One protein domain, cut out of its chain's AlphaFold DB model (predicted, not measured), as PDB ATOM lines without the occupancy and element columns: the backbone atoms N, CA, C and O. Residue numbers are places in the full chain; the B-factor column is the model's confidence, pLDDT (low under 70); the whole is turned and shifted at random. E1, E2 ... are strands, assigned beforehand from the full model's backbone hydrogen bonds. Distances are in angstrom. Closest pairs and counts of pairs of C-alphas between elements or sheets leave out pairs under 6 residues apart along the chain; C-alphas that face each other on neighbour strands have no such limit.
ATOM      1  N   CYS A 181     -21.082  -8.041  -3.711       78.44
ATOM      2  CA  CYS A 181     -19.978  -8.454  -4.537       78.44
ATOM      3  C   CYS A 181     -20.424  -9.657  -5.344       78.44
ATOM      4  O   CYS A 181     -20.951 -10.625  -4.789       78.44
ATOM      5  N   LYS A 182     -20.149  -9.635  -6.645       83.25
ATOM      6  CA  LYS A 182     -20.178 -10.862  -7.434       83.25
ATOM      7  C   LYS A 182     -18.865 -11.601  -7.240       83.25
ATOM      8  O   LYS A 182     -17.797 -11.057  -7.520       83.25
ATOM      9  N   TYR A 183     -18.954 -12.834  -6.763       83.56
ATOM     10  CA  TYR A 183     -17.824 -13.753  -6.703       83.56
ATOM     11  C   TYR A 183     -18.216 -15.047  -7.413       83.56
ATOM     12  O   TYR A 183     -19.067 -15.808  -6.949       83.56
ATOM     13  N   GLY A 184     -17.646 -15.252  -8.601       85.06
ATOM     14  CA  GLY A 184     -18.142 -16.256  -9.540       85.06
ATOM     15  C   GLY A 184     -19.564 -15.928 -10.011       85.06
ATOM     16  O   GLY A 184     -19.841 -14.800 -10.417       85.06
ATOM     17  N   ALA A 185     -20.460 -16.918  -9.955       85.69
ATOM     18  CA  ALA A 185     -21.870 -16.776 -10.336       85.69
ATOM     19  C   ALA A 185     -22.781 -16.297  -9.188       85.69
ATOM     20  O   ALA A 185     -23.945 -15.983  -9.429       85.69
ATOM     21  N   ASN A 186     -22.266 -16.246  -7.957       79.06
ATOM     22  CA  ASN A 186     -23.045 -15.918  -6.769       79.06
ATOM     23  C   ASN A 186     -22.863 -14.452  -6.369       79.06
ATOM     24  O   ASN A 186     -21.810 -13.841  -6.582       79.06
ATOM     25  N   GLU A 187     -23.902 -13.911  -5.747       78.50
ATOM     26  CA  GLU A 187     -23.947 -12.551  -5.235       78.50
ATOM     27  C   GLU A 187     -23.905 -12.587  -3.705       78.50
ATOM     28  O   GLU A 187     -24.708 -13.270  -3.068       78.50
ATOM     29  N   TYR A 188     -22.931 -11.890  -3.119       73.25
ATOM     30  CA  TYR A 188     -22.671 -11.903  -1.683       73.25
ATOM     31  C   TYR A 188     -22.898 -10.517  -1.087       73.25
ATOM     32  O   TYR A 188     -22.423  -9.539  -1.663       73.25
ATOM     33  N   PRO A 189     -23.558 -10.409   0.075       67.25
ATOM     34  CA  PRO A 189     -23.705  -9.138   0.767       67.25
ATOM     35  C   PRO A 189     -22.347  -8.590   1.232       67.25
ATOM     36  O   PRO A 189     -21.449  -9.339   1.618       67.25
ATOM     37  N   CYS A 190     -22.209  -7.269   1.230       73.50
ATOM     38  CA  CYS A 190     -21.063  -6.571   1.803       73.50
ATOM     39  C   CYS A 190     -20.807  -6.874   3.277       73.50
ATOM     40  O   CYS A 190     -21.704  -7.258   4.025       73.50
ATOM     41  N   ASN A 191     -19.557  -6.658   3.693       65.56
ATOM     42  CA  ASN A 191     -19.025  -6.954   5.026       65.56
ATOM     43  C   ASN A 191     -19.155  -8.419   5.450       65.56
ATOM     44  O   ASN A 191     -19.148  -8.730   6.641       65.56
ATOM     45  N   ARG A 192     -19.245  -9.336   4.488       72.06
ATOM     46  CA  ARG A 192     -19.240 -10.773   4.750       72.06
ATOM     47  C   ARG A 192     -18.008 -11.427   4.156       72.06
ATOM     48  O   ARG A 192     -17.578 -11.122   3.041       72.06
ATOM     49  N   GLN A 193     -17.465 -12.359   4.929       78.00
ATOM     50  CA  GLN A 193     -16.520 -13.343   4.436       78.00
ATOM     51  C   GLN A 193     -17.264 -14.276   3.479       78.00
ATOM     52  O   GLN A 193     -18.330 -14.797   3.806       78.00
ATOM     53  N   ILE A 194     -16.721 -14.426   2.278       83.56
ATOM     54  CA  ILE A 194     -17.305 -15.221   1.198       83.56
ATOM     55  C   ILE A 194     -16.817 -16.660   1.305       83.56
ATOM     56  O   ILE A 194     -17.600 -17.603   1.218       83.56
ATOM     57  N   THR A 195     -15.505 -16.836   1.448       80.88
ATOM     58  CA  THR A 195     -14.855 -18.146   1.460       80.88
ATOM     59  C   THR A 195     -13.457 -18.033   2.048       80.88
ATOM     60  O   THR A 195     -12.755 -17.049   1.809       80.88
ATOM     61  N   VAL A 196     -13.058 -19.088   2.759       73.12
ATOM     62  CA  VAL A 196     -11.681 -19.328   3.194       73.12
ATOM     63  C   VAL A 196     -11.002 -20.246   2.181       73.12
ATOM     64  O   VAL A 196     -11.356 -21.425   2.062       73.12
ATOM     65  N   LEU A 197      -9.999 -19.744   1.469       74.06
ATOM     66  CA  LEU A 197      -9.145 -20.563   0.610       74.06
ATOM     67  C   LEU A 197      -7.987 -21.112   1.445       74.06
ATOM     68  O   LEU A 197      -6.879 -20.583   1.404       74.06
ATOM     69  N   HIS A 198      -8.245 -22.188   2.191       69.81
ATOM     70  CA  HIS A 198      -7.262 -22.816   3.086       69.81
ATOM     71  C   HIS A 198      -5.960 -23.211   2.372       69.81
ATOM     72  O   HIS A 198      -4.890 -23.101   2.954       69.81
ATOM     73  N   GLN A 199      -6.036 -23.612   1.100       71.31
ATOM     74  CA  GLN A 199      -4.865 -23.977   0.291       71.31
ATOM     75  C   GLN A 199      -3.960 -22.779  -0.049       71.31
ATOM     76  O   GLN A 199      -2.785 -22.974  -0.336       71.31
ATOM     77  N   CYS A 200      -4.505 -21.559  -0.023       67.25
ATOM     78  CA  CYS A 200      -3.791 -20.327  -0.373       67.25
ATOM     79  C   CYS A 200      -3.663 -19.353   0.802       67.25
ATOM     80  O   CYS A 200      -3.080 -18.288   0.626       67.25
ATOM     81  N   CYS A 201      -4.210 -19.692   1.975       80.69
ATOM     82  CA  CYS A 201      -4.103 -18.893   3.201       80.69
ATOM     83  C   CYS A 201      -4.717 -17.504   3.029       80.69
ATOM     84  O   CYS A 201      -4.202 -16.499   3.520       80.69
ATOM     85  N   LEU A 202      -5.811 -17.452   2.268       81.25
ATOM     86  CA  LEU A 202      -6.492 -16.222   1.902       81.25
ATOM     87  C   LEU A 202      -7.961 -16.301   2.291       81.25
ATOM     88  O   LEU A 202      -8.653 -17.272   1.978       81.25
ATOM     89  N   ASP A 203      -8.438 -15.221   2.890       81.69
ATOM     90  CA  ASP A 203      -9.850 -14.929   3.043       81.69
ATOM     91  C   ASP A 203     -10.322 -14.041   1.909       81.69
ATOM     92  O   ASP A 203      -9.770 -12.967   1.657       81.69
ATOM     93  N   VAL A 204     -11.390 -14.477   1.254       84.44
ATOM     94  CA  VAL A 204     -12.133 -13.655   0.307       84.44
ATOM     95  C   VAL A 204     -13.250 -12.968   1.079       84.44
ATOM     96  O   VAL A 204     -14.111 -13.641   1.648       84.44
ATOM     97  N   PHE A 205     -13.271 -11.637   1.091       86.44
ATOM     98  CA  PHE A 205     -14.339 -10.867   1.724       86.44
ATOM     99  C   PHE A 205     -14.899  -9.795   0.791       86.44
ATOM    100  O   PHE A 205     -14.185  -9.233  -0.040       86.44
ATOM    101  N   CYS A 206     -16.192  -9.518   0.937       81.12
ATOM    102  CA  CYS A 206     -16.855  -8.412   0.259       81.12
ATOM    103  C   CYS A 206     -16.720  -7.148   1.114       81.12
ATOM    104  O   CYS A 206     -17.239  -7.106   2.230       81.12
ATOM    105  N   ASP A 207     -15.994  -6.137   0.642       75.56
ATOM    106  CA  ASP A 207     -15.774  -4.897   1.391       75.56
ATOM    107  C   ASP A 207     -17.027  -3.996   1.403       75.56
ATOM    108  O   ASP A 207     -17.924  -4.198   0.588       75.56
ATOM    109  N   PRO A 208     -17.120  -2.981   2.284       63.97
ATOM    110  CA  PRO A 208     -18.294  -2.103   2.359       63.97
ATOM    111  C   PRO A 208     -18.538  -1.240   1.108       63.97
ATOM    112  O   PRO A 208     -19.487  -0.456   1.080       63.97
ATOM    113  N   GLN A 209     -17.661  -1.306   0.104       66.19
ATOM    114  CA  GLN A 209     -17.810  -0.637  -1.185       66.19
ATOM    115  C   GLN A 209     -18.247  -1.607  -2.296       66.19
ATOM    116  O   GLN A 209     -18.312  -1.194  -3.451       66.19
ATOM    117  N   GLY A 210     -18.550  -2.871  -1.978       73.69
ATOM    118  CA  GLY A 210     -18.946  -3.882  -2.961       73.69
ATOM    119  C   GLY A 210     -17.772  -4.457  -3.749       73.69
ATOM    120  O   GLY A 210     -17.959  -4.951  -4.861       73.69
ATOM    121  N   ARG A 211     -16.547  -4.389  -3.213       82.12
ATOM    122  CA  ARG A 211     -15.350  -4.947  -3.856       82.12
ATOM    123  C   ARG A 211     -14.910  -6.228  -3.169       82.12
ATOM    124  O   ARG A 211     -14.873  -6.310  -1.944       82.12
ATOM    125  N   ILE A 212     -14.483  -7.198  -3.970       87.12
ATOM    126  CA  ILE A 212     -13.809  -8.391  -3.464       87.12
ATOM    127  C   ILE A 212     -12.407  -8.007  -2.999       87.12
ATOM    128  O   ILE A 212     -11.620  -7.444  -3.763       87.12
ATOM    129  N   LYS A 213     -12.088  -8.337  -1.753       87.06
ATOM    130  CA  LYS A 213     -10.749  -8.217  -1.189       87.06
ATOM    131  C   LYS A 213     -10.255  -9.574  -0.721       87.06
ATOM    132  O   LYS A 213     -11.011 -10.381  -0.184       87.06
ATOM    133  N   LEU A 214      -8.966  -9.791  -0.939       86.56
ATOM    134  CA  LEU A 214      -8.229 -10.965  -0.497       86.56
ATOM    135  C   LEU A 214      -7.365 -10.544   0.690       86.56
ATOM    136  O   LEU A 214      -6.544  -9.636   0.556       86.56
ATOM    137  N   THR A 215      -7.555 -11.181   1.839       82.56
ATOM    138  CA  THR A 215      -6.761 -10.930   3.050       82.56
ATOM    139  C   THR A 215      -5.955 -12.169   3.379       82.56
ATOM    140  O   THR A 215      -6.501 -13.266   3.395       82.56
ATOM    141  N   THR A 216      -4.662 -12.017   3.654       80.19
ATOM    142  CA  THR A 216      -3.836 -13.138   4.117       80.19
ATOM    143  C   THR A 216      -4.207 -13.520   5.543       80.19
ATOM    144  O   THR A 216      -4.344 -12.654   6.405       80.19
ATOM    145  N   LEU A 217      -4.357 -14.817   5.784       76.44
ATOM    146  CA  LEU A 217      -4.617 -15.375   7.098       76.44
ATOM    147  C   LEU A 217      -3.337 -15.369   7.931       76.44
ATOM    148  O   LEU A 217      -2.325 -15.967   7.563       76.44
ATOM    149  N   TYR A 218      -3.409 -14.714   9.082       71.62
ATOM    150  CA  TYR A 218      -2.361 -14.730  10.093       71.62
ATOM    151  C   TYR A 218      -2.874 -15.457  11.330       71.62
ATOM    152  O   TYR A 218      -4.009 -15.244  11.756       71.62
ATOM    153  N   GLY A 219      -2.036 -16.306  11.907       70.12
ATOM    154  CA  GLY A 219      -2.313 -17.034  13.141       70.12
ATOM    155  C   GLY A 219      -1.217 -16.764  14.148       70.12
ATOM    156  O   GLY A 219      -0.153 -16.253  13.800       70.12
ATOM    157  N   ARG A 220      -1.494 -17.078  15.411       71.44
ATOM    158  CA  ARG A 220      -0.454 -17.104  16.434       71.44
ATOM    159  C   ARG A 220      -0.000 -18.533  16.660       71.44
ATOM    160  O   ARG A 220      -0.846 -19.418  16.769       71.44
ATOM    161  N   ASP A 221       1.309 -18.730  16.726       73.94
ATOM    162  CA  ASP A 221       1.883 -19.982  17.205       73.94
ATOM    163  C   ASP A 221       1.645 -20.158  18.720       73.94
ATOM    164  O   ASP A 221       1.105 -19.279  19.404       73.94
ATOM    165  N   GLU A 222       2.058 -21.305  19.255       71.88
ATOM    166  CA  GLU A 222       1.988 -21.627  20.688       71.88
ATOM    167  C   GLU A 222       2.803 -20.667  21.582       71.88
ATOM    168  O   GLU A 222       2.566 -20.592  22.787       71.88
ATOM    169  N   TYR A 223       3.707 -19.879  20.990       82.81
ATOM    170  CA  TYR A 223       4.529 -18.863  21.653       82.81
ATOM    171  C   TYR A 223       3.955 -17.443  21.503       82.81
ATOM    172  O   TYR A 223       4.523 -16.482  22.024       82.81
ATOM    173  N   GLY A 224       2.817 -17.288  20.820       74.00
ATOM    174  CA  GLY A 224       2.151 -16.009  20.589       74.00
ATOM    175  C   GLY A 224       2.706 -15.185  19.421       74.00
ATOM    176  O   GLY A 224       2.245 -14.053  19.233       74.00
ATOM    177  N   ASN A 225       3.640 -15.711  18.625       76.75
ATOM    178  CA  ASN A 225       4.174 -15.025  17.448       76.75
ATOM    179  C   ASN A 225       3.166 -15.058  16.307       76.75
ATOM    180  O   ASN A 225       2.598 -16.102  15.997       76.75
ATOM    181  N   VAL A 226       2.972 -13.916  15.647       73.12
ATOM    182  CA  VAL A 226       2.105 -13.824  14.471       73.12
ATOM    183  C   VAL A 226       2.871 -14.335  13.256       73.12
ATOM    184  O   VAL A 226       3.782 -13.666  12.767       73.12
ATOM    185  N   SER A 227       2.488 -15.498  12.749       73.12
ATOM    186  CA  SER A 227       2.971 -16.034  11.479       73.12
ATOM    187  C   SER A 227       1.820 -16.110  10.485       73.12
ATOM    188  O   SER A 227       0.642 -16.121  10.854       73.12
ATOM    189  N   LYS A 228       2.140 -16.158   9.191       69.00
ATOM    190  CA  LYS A 228       1.133 -16.581   8.222       69.00
ATOM    191  C   LYS A 228       0.685 -18.001   8.594       69.00
ATOM    192  O   LYS A 228       1.532 -18.835   8.914       69.00
ATOM    193  N   LEU A 229      -0.630 -18.238   8.630       65.12
ATOM    194  CA  LEU A 229      -1.196 -19.561   8.964       65.12
ATOM    195  C   LEU A 229      -0.776 -20.624   7.950       65.12
ATOM    196  O   LEU A 229      -0.726 -21.808   8.275       65.12
TER     197      LEU A 229
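This is residues 181 to 229 of the 230 residues of the protein "C-type lectin domain-containing protein" of Tigriopus californicus (UniProt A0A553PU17). Three small antiparallel pieces follow one another along a long, thin body: a three-stranded sheet of E3, E4 and E5 in the middle, the hairpin of E1 and E2 at one end, and the hairpin of E6 and E7 at the other. E5 runs on into E6, carrying the chain out of the sheet to the far hairpin. The printed part has 49 residues, with no named helix and seven named strands, E1 to E7 in that order; the class is all strand. The larger sheet has the order E3, E4, E5, all antiparallel. The whole is loose, with a radius of gyration of the C-alphas of 12.9 A, and flat, spanning 40 by 21 by 10 A.

Begin with the larger sheet: find C-alpha 193 at (-16.520, -13.343, 4.436), where E3, residues 193 to 197, sets out on its 11.0 A. E4, residues 202 to 206, covers 13.1 A, and E5, residues 212 to 216, covers 13.4 A. Go back to C-alpha 181 at (-19.978, -8.454, -4.537) for E1, residues 181 to 183, then on to E2, residues 186 to 189, 10.2 A long. Past E5 come E6, residues 218 to 220, and E7, residues 226 to 228, which ends at C-alpha 228 at (1.133, -16.581, 8.222).

Look first at E3, E4 and E5, a meander, each strand the antiparallel neighbour of the one before; E4 is the inner strand. E3 and E4 form a hairpin at 162 degrees between directions, with N 194 and O 204 within hydrogen-bond range at 2.8 A. E4 and E5 form a hairpin at 151 degrees, with N 203 and O 215 at 2.8 A. Before this sheet in the chain, E1 and E2 form a hairpin at 146 degrees between directions, with N 181 and O 188 within hydrogen-bond range at 2.9 A. The closest C-alphas of E1 and E4 are those of Cys 181 and Cys 206, 5.7 A apart. E1 and E3 are apart, but only just, at 8.1 A. Now go from Thr 216 across one residue to E6: E5 runs on into it at 32 degrees, and the two meet only through their link. E6 and E7 form a hairpin at 136 degrees, with N 219 and O 227 at 2.9 A. The closest C-alphas of E5 and E7 are those of Thr 216 and Lys 228, 7.3 A apart.

The two C-alphas farthest apart are those of Ala 185 and Tyr 223, at 41.5 A. The printed part has no cut, and its links between named strands are tight. In this model the mean pLDDT of the printed part is 76.6; look for values under 70 at residues 189, 191, 198, 200, 208 to 209 and 228 to 229.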